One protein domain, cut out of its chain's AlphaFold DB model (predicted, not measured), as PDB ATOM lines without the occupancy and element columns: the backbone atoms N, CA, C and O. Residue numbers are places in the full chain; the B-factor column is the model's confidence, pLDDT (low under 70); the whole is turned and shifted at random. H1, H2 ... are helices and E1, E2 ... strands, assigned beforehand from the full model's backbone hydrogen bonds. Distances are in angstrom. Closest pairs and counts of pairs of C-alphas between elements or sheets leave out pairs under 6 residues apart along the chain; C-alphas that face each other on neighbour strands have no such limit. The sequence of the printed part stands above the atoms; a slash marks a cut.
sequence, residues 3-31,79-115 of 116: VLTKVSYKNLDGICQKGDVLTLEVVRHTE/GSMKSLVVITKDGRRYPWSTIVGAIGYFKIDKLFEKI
ATOM      1  N   VAL A   3      -1.358  -4.920 -10.334       56.22
ATOM      2  CA  VAL A   3      -1.852  -5.937  -9.393       56.22
ATOM      3  C   VAL A   3      -1.074  -5.794  -8.089       56.22
ATOM      4  O   VAL A   3       0.151  -5.682  -8.131       56.22
ATOM      5  N   LEU A   4      -1.781  -5.765  -6.959       54.50
ATOM      6  CA  LEU A   4      -1.189  -5.689  -5.621       54.50
ATOM      7  C   LEU A   4      -1.000  -7.092  -5.044       54.50
ATOM      8  O   LEU A   4      -1.869  -7.950  -5.213       54.50
ATOM      9  N   THR A   5       0.123  -7.325  -4.365       56.62
ATOM     10  CA  THR A   5       0.450  -8.656  -3.837       56.62
ATOM     11  C   THR A   5       1.433  -8.650  -2.656       56.62
ATOM     12  O   THR A   5       2.124  -7.655  -2.454       56.62
ATOM     13  N   LYS A   6       1.484  -9.748  -1.877       58.78
ATOM     14  CA  LYS A   6       2.336  -9.953  -0.685       58.78
ATOM     15  C   LYS A   6       3.379 -11.058  -0.876       58.78
ATOM     16  O   LYS A   6       3.077 -12.075  -1.491       58.78
ATOM     17  N   VAL A   7       4.565 -10.875  -0.283       58.84
ATOM     18  CA  VAL A   7       5.734 -11.780  -0.386       58.84
ATOM     19  C   VAL A   7       5.734 -12.890   0.670       58.84
ATOM     20  O   VAL A   7       5.472 -12.627   1.847       58.84
ATOM     21  N   SER A   8       6.130 -14.107   0.271       60.53
ATOM     22  CA  SER A   8       6.184 -15.308   1.126       60.53
ATOM     23  C   SER A   8       7.561 -16.007   1.264       60.53
ATOM     24  O   SER A   8       7.654 -16.964   2.034       60.53
ATOM     25  N   TYR A   9       8.641 -15.562   0.597       65.56
ATOM     26  CA  TYR A   9       9.908 -16.324   0.479       65.56
ATOM     27  C   TYR A   9      11.158 -15.656   1.085       65.56
ATOM     28  O   TYR A   9      11.379 -14.470   0.884       65.56
ATOM     29  N   LYS A  10      12.028 -16.470   1.716       61.75
ATOM     30  CA  LYS A  10      13.277 -16.054   2.403       61.75
ATOM     31  C   LYS A  10      14.411 -15.572   1.481       61.75
ATOM     32  O   LYS A  10      15.235 -14.770   1.884       61.75
ATOM     33  N   ASN A  11      14.482 -16.035   0.231       66.50
ATOM     34  CA  ASN A  11      15.587 -15.658  -0.674       66.50
ATOM     35  C   ASN A  11      15.390 -14.281  -1.336       66.50
ATOM     36  O   ASN A  11      16.179 -13.885  -2.191       66.50
ATOM     37  N   LEU A  12      14.333 -13.556  -0.963       72.00
ATOM     38  CA  LEU A  12      14.029 -12.227  -1.482       72.00
ATOM     39  C   LEU A  12      14.343 -11.108  -0.486       72.00
ATOM     40  O   LEU A  12      14.115  -9.954  -0.827       72.00
ATOM     41  N   ASP A  13      14.908 -11.411   0.686       68.06
ATOM     42  CA  ASP A  13      15.057 -10.467   1.806       68.06
ATOM     43  C   ASP A  13      15.850  -9.183   1.457       68.06
ATOM     44  O   ASP A  13      15.648  -8.144   2.081       68.06
ATOM     45  N   GLY A  14      16.708  -9.215   0.426       68.50
ATOM     46  CA  GLY A  14      17.419  -8.034  -0.096       68.50
ATOM     47  C   GLY A  14      16.634  -7.184  -1.112       68.50
ATOM     48  O   GLY A  14      17.064  -6.086  -1.460       68.50
ATOM     49  N   ILE A  15      15.505  -7.690  -1.604       72.62
ATOM     50  CA  ILE A  15      14.648  -7.074  -2.628       72.62
ATOM     51  C   ILE A  15      13.299  -6.664  -2.027       72.62
ATOM     52  O   ILE A  15      12.806  -5.579  -2.324       72.62
ATOM     53  N   CYS A  16      12.706  -7.512  -1.187       74.94
ATOM     54  CA  CYS A  16      11.408  -7.304  -0.552       74.94
ATOM     55  C   CYS A  16      11.269  -8.171   0.710       74.94
ATOM     56  O   CYS A  16      11.741  -9.306   0.746       74.94
ATOM     57  N   GLN A  17      10.593  -7.655   1.732       71.81
ATOM     58  CA  GLN A  17      10.409  -8.324   3.020       71.81
ATOM     59  C   GLN A  17       9.042  -9.013   3.112       71.81
ATOM     60  O   GLN A  17       8.079  -8.661   2.426       71.81
ATOM     61  N   LYS A  18       8.931 -10.016   3.993       68.81
ATOM     62  CA  LYS A  18       7.655 -10.692   4.260       68.81
ATOM     63  C   LYS A  18       6.597  -9.675   4.702       68.81
ATOM     64  O   LYS A  18       6.788  -8.958   5.677       68.81
ATOM     65  N   GLY A  19       5.450  -9.683   4.023       67.62
ATOM     66  CA  GLY A  19       4.342  -8.763   4.298       67.62
ATOM     67  C   GLY A  19       4.387  -7.449   3.516       67.62
ATOM     68  O   GLY A  19       3.405  -6.706   3.570       67.62
ATOM     69  N   ASP A  20       5.449  -7.188   2.747       74.31
ATOM     70  CA  ASP A  20       5.476  -6.056   1.821       74.31
ATOM     71  C   ASP A  20       4.327  -6.147   0.822       74.31
ATOM     72  O   ASP A  20       4.030  -7.216   0.287       74.31
ATOM     73  N   VAL A  21       3.711  -4.998   0.542       73.12
ATOM     74  CA  VAL A  21       2.794  -4.851  -0.587       73.12
ATOM     75  C   VAL A  21       3.609  -4.423  -1.795       73.12
ATOM     76  O   VAL A  21       4.203  -3.342  -1.811       73.12
ATOM     77  N   LEU A  22       3.618  -5.272  -2.812       79.94
ATOM     78  CA  LEU A  22       4.308  -5.046  -4.070       79.94
ATOM     79  C   LEU A  22       3.302  -4.773  -5.178       79.94
ATOM     80  O   LEU A  22       2.184  -5.293  -5.173       79.94
ATOM     81  N   THR A  23       3.721  -3.973  -6.154       84.56
ATOM     82  CA  THR A  23       2.974  -3.792  -7.396       84.56
ATOM     83  C   THR A  23       3.620  -4.613  -8.499       84.56
ATOM     84  O   THR A  23       4.802  -4.447  -8.793       84.56
ATOM     85  N   LEU A  24       2.830  -5.464  -9.149       84.75
ATOM     86  CA  LEU A  24       3.215  -6.121 -10.391       84.75
ATOM     87  C   LEU A  24       2.771  -5.268 -11.575       84.75
ATOM     88  O   LEU A  24       1.582  -4.975 -11.751       84.75
ATOM     89  N   GLU A  25       3.741  -4.883 -12.394       88.31
ATOM     90  CA  GLU A  25       3.523  -4.179 -13.647       88.31
ATOM     91  C   GLU A  25       3.768  -5.130 -14.819       88.31
ATOM     92  O   GLU A  25       4.832  -5.736 -14.946       88.31
ATOM     93  N   VAL A  26       2.767  -5.251 -15.691       89.38
ATOM     94  CA  VAL A  26       2.891  -5.999 -16.944       89.38
ATOM     95  C   VAL A  26       3.506  -5.092 -17.998       89.38
ATOM     96  O   VAL A  26       2.865  -4.136 -18.442       89.38
ATOM     97  N   VAL A  27       4.714  -5.427 -18.442       91.25
ATOM     98  CA  VAL A  27       5.352  -4.786 -19.590       91.25
ATOM     99  C   VAL A  27       4.847  -5.475 -20.846       91.25
ATOM    100  O   VAL A  27       4.882  -6.702 -20.954       91.25
ATOM    101  N   ARG A  28       4.356  -4.689 -21.801       93.38
ATOM    102  CA  ARG A  28       3.821  -5.187 -23.071       93.38
ATOM    103  C   ARG A  28       4.727  -4.796 -24.228       93.38
ATOM    104  O   ARG A  28       5.445  -3.801 -24.151       93.38
ATOM    105  N   HIS A  29       4.689  -5.582 -25.294       92.31
ATOM    106  CA  HIS A  29       5.340  -5.222 -26.547       92.31
ATOM    107  C   HIS A  29       4.688  -3.962 -27.136       92.31
ATOM    108  O   HIS A  29       3.462  -3.857 -27.194       92.31
ATOM    109  N   THR A  30       5.502  -2.994 -27.558       94.69
ATOM    110  CA  THR A  30       5.044  -1.736 -28.179       94.69
ATOM    111  C   THR A  30       4.803  -1.874 -29.682       94.69
ATOM    112  O   THR A  30       4.079  -1.067 -30.267       94.69
ATOM    113  N   GLU A  31       5.358  -2.923 -30.280       94.38
ATOM    114  CA  GLU A  31       5.279  -3.303 -31.689       94.38
ATOM    115  C   GLU A  31       5.361  -4.830 -31.818       94.38
ATOM    116  O   GLU A  31       5.724  -5.509 -30.852       94.38
ATOM    117  N   GLY A  79       1.148  -5.276 -28.023       92.00
ATOM    118  CA  GLY A  79       0.271  -5.337 -26.860       92.00
ATOM    119  C   GLY A  79       0.285  -6.676 -26.121       92.00
ATOM    120  O   GLY A  79      -0.245  -6.731 -25.013       92.00
ATOM    121  N   SER A  80       0.915  -7.735 -26.641       92.31
ATOM    122  CA  SER A  80       1.128  -8.968 -25.871       92.31
ATOM    123  C   SER A  80       2.086  -8.745 -24.694       92.31
ATOM    124  O   SER A  80       2.822  -7.755 -24.636       92.31
ATOM    125  N   MET A  81       2.040  -9.641 -23.706       90.94
ATOM    126  CA  MET A  81       2.911  -9.576 -22.532       90.94
ATOM    127  C   MET A  81       4.365  -9.852 -22.933       90.94
ATOM    128  O   MET A  81       4.660 -10.917 -23.459       90.94
ATOM    129  N   LYS A  82       5.260  -8.910 -22.624       90.00
ATOM    130  CA  LYS A  82       6.711  -9.028 -22.817       90.00
ATOM    131  C   LYS A  82       7.396  -9.559 -21.563       90.00
ATOM    132  O   LYS A  82       8.203 -10.479 -21.624       90.00
ATOM    133  N   SER A  83       7.102  -8.952 -20.417       90.31
ATOM    134  CA  SER A  83       7.694  -9.317 -19.132       90.31
ATOM    135  C   SER A  83       6.882  -8.743 -17.971       90.31
ATOM    136  O   SER A  83       5.882  -8.046 -18.167       90.31
ATOM    137  N   LEU A  84       7.320  -9.040 -16.749       88.81
ATOM    138  CA  LEU A  84       6.802  -8.447 -15.524       88.81
ATOM    139  C   LEU A  84       7.893  -7.609 -14.853       88.81
ATOM    140  O   LEU A  84       9.087  -7.905 -14.964       88.81
ATOM    141  N   VAL A  85       7.472  -6.574 -14.138       90.88
ATOM    142  CA  VAL A  85       8.323  -5.795 -13.241       90.88
ATOM    143  C   VAL A  85       7.678  -5.792 -11.865       90.88
ATOM    144  O   VAL A  85       6.492  -5.490 -11.727       90.88
ATOM    145  N   VAL A  86       8.470  -6.136 -10.854       87.25
ATOM    146  CA  VAL A  86       8.095  -6.007  -9.449       87.25
ATOM    147  C   VAL A  86       8.501  -4.619  -8.981       87.25
ATOM    148  O   VAL A  86       9.656  -4.222  -9.135       87.25
ATOM    149  N   ILE A  87       7.552  -3.879  -8.421       88.69
ATOM    150  CA  ILE A  87       7.776  -2.545  -7.871       88.69
ATOM    151  C   ILE A  87       7.543  -2.609  -6.364       88.69
ATOM    152  O   ILE A  87       6.450  -2.972  -5.916       88.69
ATOM    153  N   THR A  88       8.571  -2.270  -5.596       86.31
ATOM    154  CA  THR A  88       8.515  -2.203  -4.132       86.31
ATOM    155  C   THR A  88       7.804  -0.940  -3.659       86.31
ATOM    156  O   THR A  88       7.600   0.008  -4.419       86.31
ATOM    157  N   LYS A  89       7.421  -0.910  -2.377       82.62
ATOM    158  CA  LYS A  89       6.720   0.230  -1.767       82.62
ATOM    159  C   LYS A  89       7.503   1.546  -1.872       82.62
ATOM    160  O   LYS A  89       6.891   2.599  -2.014       82.62
ATOM    161  N   ASP A  90       8.832   1.487  -1.826       85.44
ATOM    162  CA  ASP A  90       9.732   2.638  -1.990       85.44
ATOM    163  C   ASP A  90       9.983   3.023  -3.465       85.44
ATOM    164  O   ASP A  90      10.748   3.940  -3.748       85.44
ATOM    165  N   GLY A  91       9.332   2.340  -4.412       87.25
ATOM    166  CA  GLY A  91       9.364   2.660  -5.837       87.25
ATOM    167  C   GLY A  91      10.505   2.018  -6.626       87.25
ATOM    168  O   GLY A  91      10.561   2.213  -7.844       87.25
ATOM    169  N   ARG A  92      11.392   1.230  -5.999       89.06
ATOM    170  CA  ARG A  92      12.423   0.483  -6.742       89.06
ATOM    171  C   ARG A  92      11.777  -0.553  -7.654       89.06
ATOM    172  O   ARG A  92      10.731  -1.124  -7.351       89.06
ATOM    173  N   ARG A  93      12.412  -0.785  -8.802       91.44
ATOM    174  CA  ARG A  93      11.876  -1.609  -9.889       91.44
ATOM    175  C   ARG A  93      12.824  -2.763 -10.167       91.44
ATOM    176  O   ARG A  93      13.973  -2.538 -10.537       91.44
ATOM    177  N   TYR A  94      12.320  -3.982 -10.043       88.81
ATOM    178  CA  TYR A  94      13.073  -5.208 -10.271       88.81
ATOM    179  C   TYR A  94      12.462  -5.967 -11.451       88.81
ATOM    180  O   TYR A  94      11.278  -6.319 -11.410       88.81
ATOM    181  N   PRO A  95      13.222  -6.212 -12.532       89.44
ATOM    182  CA  PRO A  95      12.721  -7.003 -13.644       89.44
ATOM    183  C   PRO A  95      12.488  -8.450 -13.202       89.44
ATOM    184  O   PRO A  95      13.187  -8.972 -12.331       89.44
ATOM    185  N   TRP A  96      11.526  -9.124 -13.836       85.62
ATOM    186  CA  TRP A  96      11.179 -10.513 -13.518       85.62
ATOM    187  C   TRP A  96      12.385 -11.461 -13.523       85.62
ATOM    188  O   TRP A  96      12.472 -12.346 -12.679       85.62
ATOM    189  N   SER A  97      13.351 -11.249 -14.422       84.06
ATOM    190  CA  SER A  97      14.585 -12.041 -14.487       84.06
ATOM    191  C   SER A  97      15.421 -11.966 -13.208       84.06
ATOM    192  O   SER A  97      15.984 -12.978 -12.806       84.06
ATOM    193  N   THR A  98      15.477 -10.810 -12.540       86.25
ATOM    194  CA  THR A  98      16.166 -10.661 -11.248       86.25
ATOM    195  C   THR A  98      15.464 -11.469 -10.162       86.25
ATOM    196  O   THR A  98      16.122 -12.162  -9.393       86.25
ATOM    197  N   ILE A  99      14.130 -11.427 -10.137       81.75
ATOM    198  CA  ILE A  99      13.325 -12.193  -9.179       81.75
ATOM    199  C   ILE A  99      13.532 -13.693  -9.394       81.75
ATOM    200  O   ILE A  99      13.878 -14.397  -8.451       81.75
ATOM    201  N   VAL A 100      13.413 -14.166 -10.640       79.81
ATOM    202  CA  VAL A 100      13.672 -15.567 -11.014       79.81
ATOM    203  C   VAL A 100      15.112 -15.972 -10.703       79.81
ATOM    204  O   VAL A 100      15.337 -17.084 -10.247       79.81
ATOM    205  N   GLY A 101      16.096 -15.093 -10.893       77.06
ATOM    206  CA  GLY A 101      17.486 -15.373 -10.527       77.06
ATOM    207  C   GLY A 101      17.690 -15.573  -9.023       77.06
ATOM    208  O   GLY A 101      18.496 -16.408  -8.626       77.06
ATOM    209  N   ALA A 102      16.938 -14.855  -8.185       76.19
ATOM    210  CA  ALA A 102      17.046 -14.947  -6.729       76.19
ATOM    211  C   ALA A 102      16.371 -16.201  -6.140       76.19
ATOM    212  O   ALA A 102      16.826 -16.739  -5.130       76.19
ATOM    213  N   ILE A 103      15.283 -16.676  -6.754       71.38
ATOM    214  CA  ILE A 103      14.456 -17.765  -6.197       71.38
ATOM    215  C   ILE A 103      14.384 -19.017  -7.074       71.38
ATOM    216  O   ILE A 103      13.879 -20.032  -6.613       71.38
ATOM    217  N   GLY A 104      14.855 -18.966  -8.319       68.31
ATOM    218  CA  GLY A 104      14.653 -19.995  -9.340       68.31
ATOM    219  C   GLY A 104      13.317 -19.878 -10.091       68.31
ATOM    220  O   GLY A 104      12.537 -18.940  -9.912       68.31
ATOM    221  N   TYR A 105      13.031 -20.857 -10.957       65.31
ATOM    222  CA  TYR A 105      11.745 -20.953 -11.655       65.31
ATOM    223  C   TYR A 105      10.663 -21.496 -10.717       65.31
ATOM    224  O   TYR A 105      10.589 -22.695 -10.460       65.31
ATOM    225  N   PHE A 106       9.788 -20.612 -10.240       65.81
ATOM    226  CA  PHE A 106       8.623 -20.964  -9.428       65.81
ATOM    227  C   PHE A 106       7.349 -20.340  -9.997       65.81
ATOM    228  O   PHE A 106       7.383 -19.302 -10.662       65.81
ATOM    229  N   LYS A 107       6.201 -20.977  -9.739       61.41
ATOM    230  CA  LYS A 107       4.907 -20.398 -10.106       61.41
ATOM    231  C   LYS A 107       4.641 -19.141  -9.268       61.41
ATOM    232  O   LYS A 107       4.841 -19.140  -8.055       61.41
ATOM    233  N   ILE A 108       4.176 -18.084  -9.937       60.59
ATOM    234  CA  ILE A 108       3.873 -16.772  -9.342       60.59
ATOM    235  C   ILE A 108       2.843 -16.858  -8.216       60.59
ATOM    236  O   ILE A 108       2.972 -16.138  -7.235       60.59
ATOM    237  N   ASP A 109       1.861 -17.751  -8.332       62.91
ATOM    238  CA  ASP A 109       0.803 -17.958  -7.334       62.91
ATOM    239  C   ASP A 109       1.340 -18.357  -5.951       62.91
ATOM    240  O   ASP A 109       0.706 -18.078  -4.938       62.91
ATOM    241  N   LYS A 110       2.529 -18.963  -5.891       61.88
ATOM    242  CA  LYS A 110       3.196 -19.293  -4.628       61.88
ATOM    243  C   LYS A 110       3.910 -18.093  -4.010       61.88
ATOM    244  O   LYS A 110       4.060 -18.032  -2.792       61.88
ATOM    245  N   LEU A 111       4.379 -17.170  -4.849       61.38
ATOM    246  CA  LEU A 111       5.150 -15.984  -4.459       61.38
ATOM    247  C   LEU A 111       4.273 -14.807  -4.059       61.38
ATOM    248  O   LEU A 111       4.697 -13.976  -3.261       61.38
ATOM    249  N   PHE A 112       3.089 -14.744  -4.657       64.06
ATOM    250  CA  PHE A 112       2.261 -13.560  -4.714       64.06
ATOM    251  C   PHE A 112       0.802 -13.951  -4.496       64.06
ATOM    252  O   PHE A 112       0.148 -14.495  -5.385       64.06
ATOM    253  N   GLU A 113       0.273 -13.649  -3.312       57.47
ATOM    254  CA  GLU A 113      -1.163 -13.757  -3.056       57.47
ATOM    255  C   GLU A 113      -1.883 -12.564  -3.698       57.47
ATOM    256  O   GLU A 113      -1.457 -11.411  -3.549       57.47
ATOM    257  N   LYS A 114      -2.960 -12.832  -4.439       56.72
ATOM    258  CA  LYS A 114      -3.823 -11.784  -4.988       56.72
ATOM    259  C   LYS A 114      -4.694 -11.225  -3.862       56.72
ATOM    260  O   LYS A 114      -5.451 -11.973  -3.255       56.72
ATOM    261  N   ILE A 115      -4.627  -9.916  -3.631       53.62
ATOM    262  CA  ILE A 115      -5.560  -9.226  -2.730       53.62
ATOM    263  C   ILE A 115      -6.793  -8.830  -3.555       53.62
ATOM    264  O   ILE A 115      -6.642  -8.175  -4.592       53.62
TER     265      ILE A 115
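AT A GLANCE: This is residues 3 to 31 and 79 to 115 of the 116 residues of an uncharacterized protein of Bacteroidetes bacterium ADurb.Bin302 (UniProt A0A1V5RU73). The long strands E2 and E3 run side by side as a ribbon along the longest axis of a strongly twisted sheet, with the short strands E1 and E4 at its two sides. The short helix H1 lies beside the strands near E3, H2 only grazes the sheet, and the loop of residues 8 to 20 lies at the end away from the cut. The printed part has 66 residues, with two named helices and five named strands in the order E1 E2 E3 E4 H1 H2 E5; the sheet runs E4 E3 E2 E1 E5, antiparallel from E4 to E1. The class is mixed, helices and strands; the whole is compact, with a radius of gyration of the C-alphas of 11.7 A and spans of 37 by 23 by 20 A.

IN THESE COORDINATES: E1, residues 3 to 7, begins with C-alpha 3 at (-1.852, -5.937, -9.393). E2, residues 21 to 28, is 22.5 A long, and E3, residues 81 to 87, 17.0 A. E4 is residues 93 to 95, H1 residues 96 to 103, 10.8 A long, and H2 residues 108 to 111. E5, residues 112 to 114, ends with C-alpha 114 at (-3.823, -11.784, -4.988).

HOW THE PARTS SIT: E1 and E2 are a hairpin, with N 22 and O 5 2.8 A apart. E2 and E3 are antiparallel at 155 degrees, with N 25 and O 85 2.9 A apart. E3 and E4 are a hairpin, with N 94 and O 86 2.8 A apart. H1 is on the sheet, over none of its strands; its closest C-alpha pair with E3 is Trp 96 and Leu 84, 5.2 A. H2 only grazes the sheet with residues 109 to 111. E5 and E1 meet only at a point, where C-alphas 112 and 5 face each other at 5.3 A. In H1 every O i to N i+4 pair is within hydrogen-bond range; H2 is too short for one.

THE WHOLE: C-alphas 10 and 31, the two farthest apart, are 37.3 A apart. Residues 32 to 78 are not printed; the gap across the cut is 7.2 A. The link from E1 to E2 is long. Residues 104 to 115 are among those under pLDDT 70.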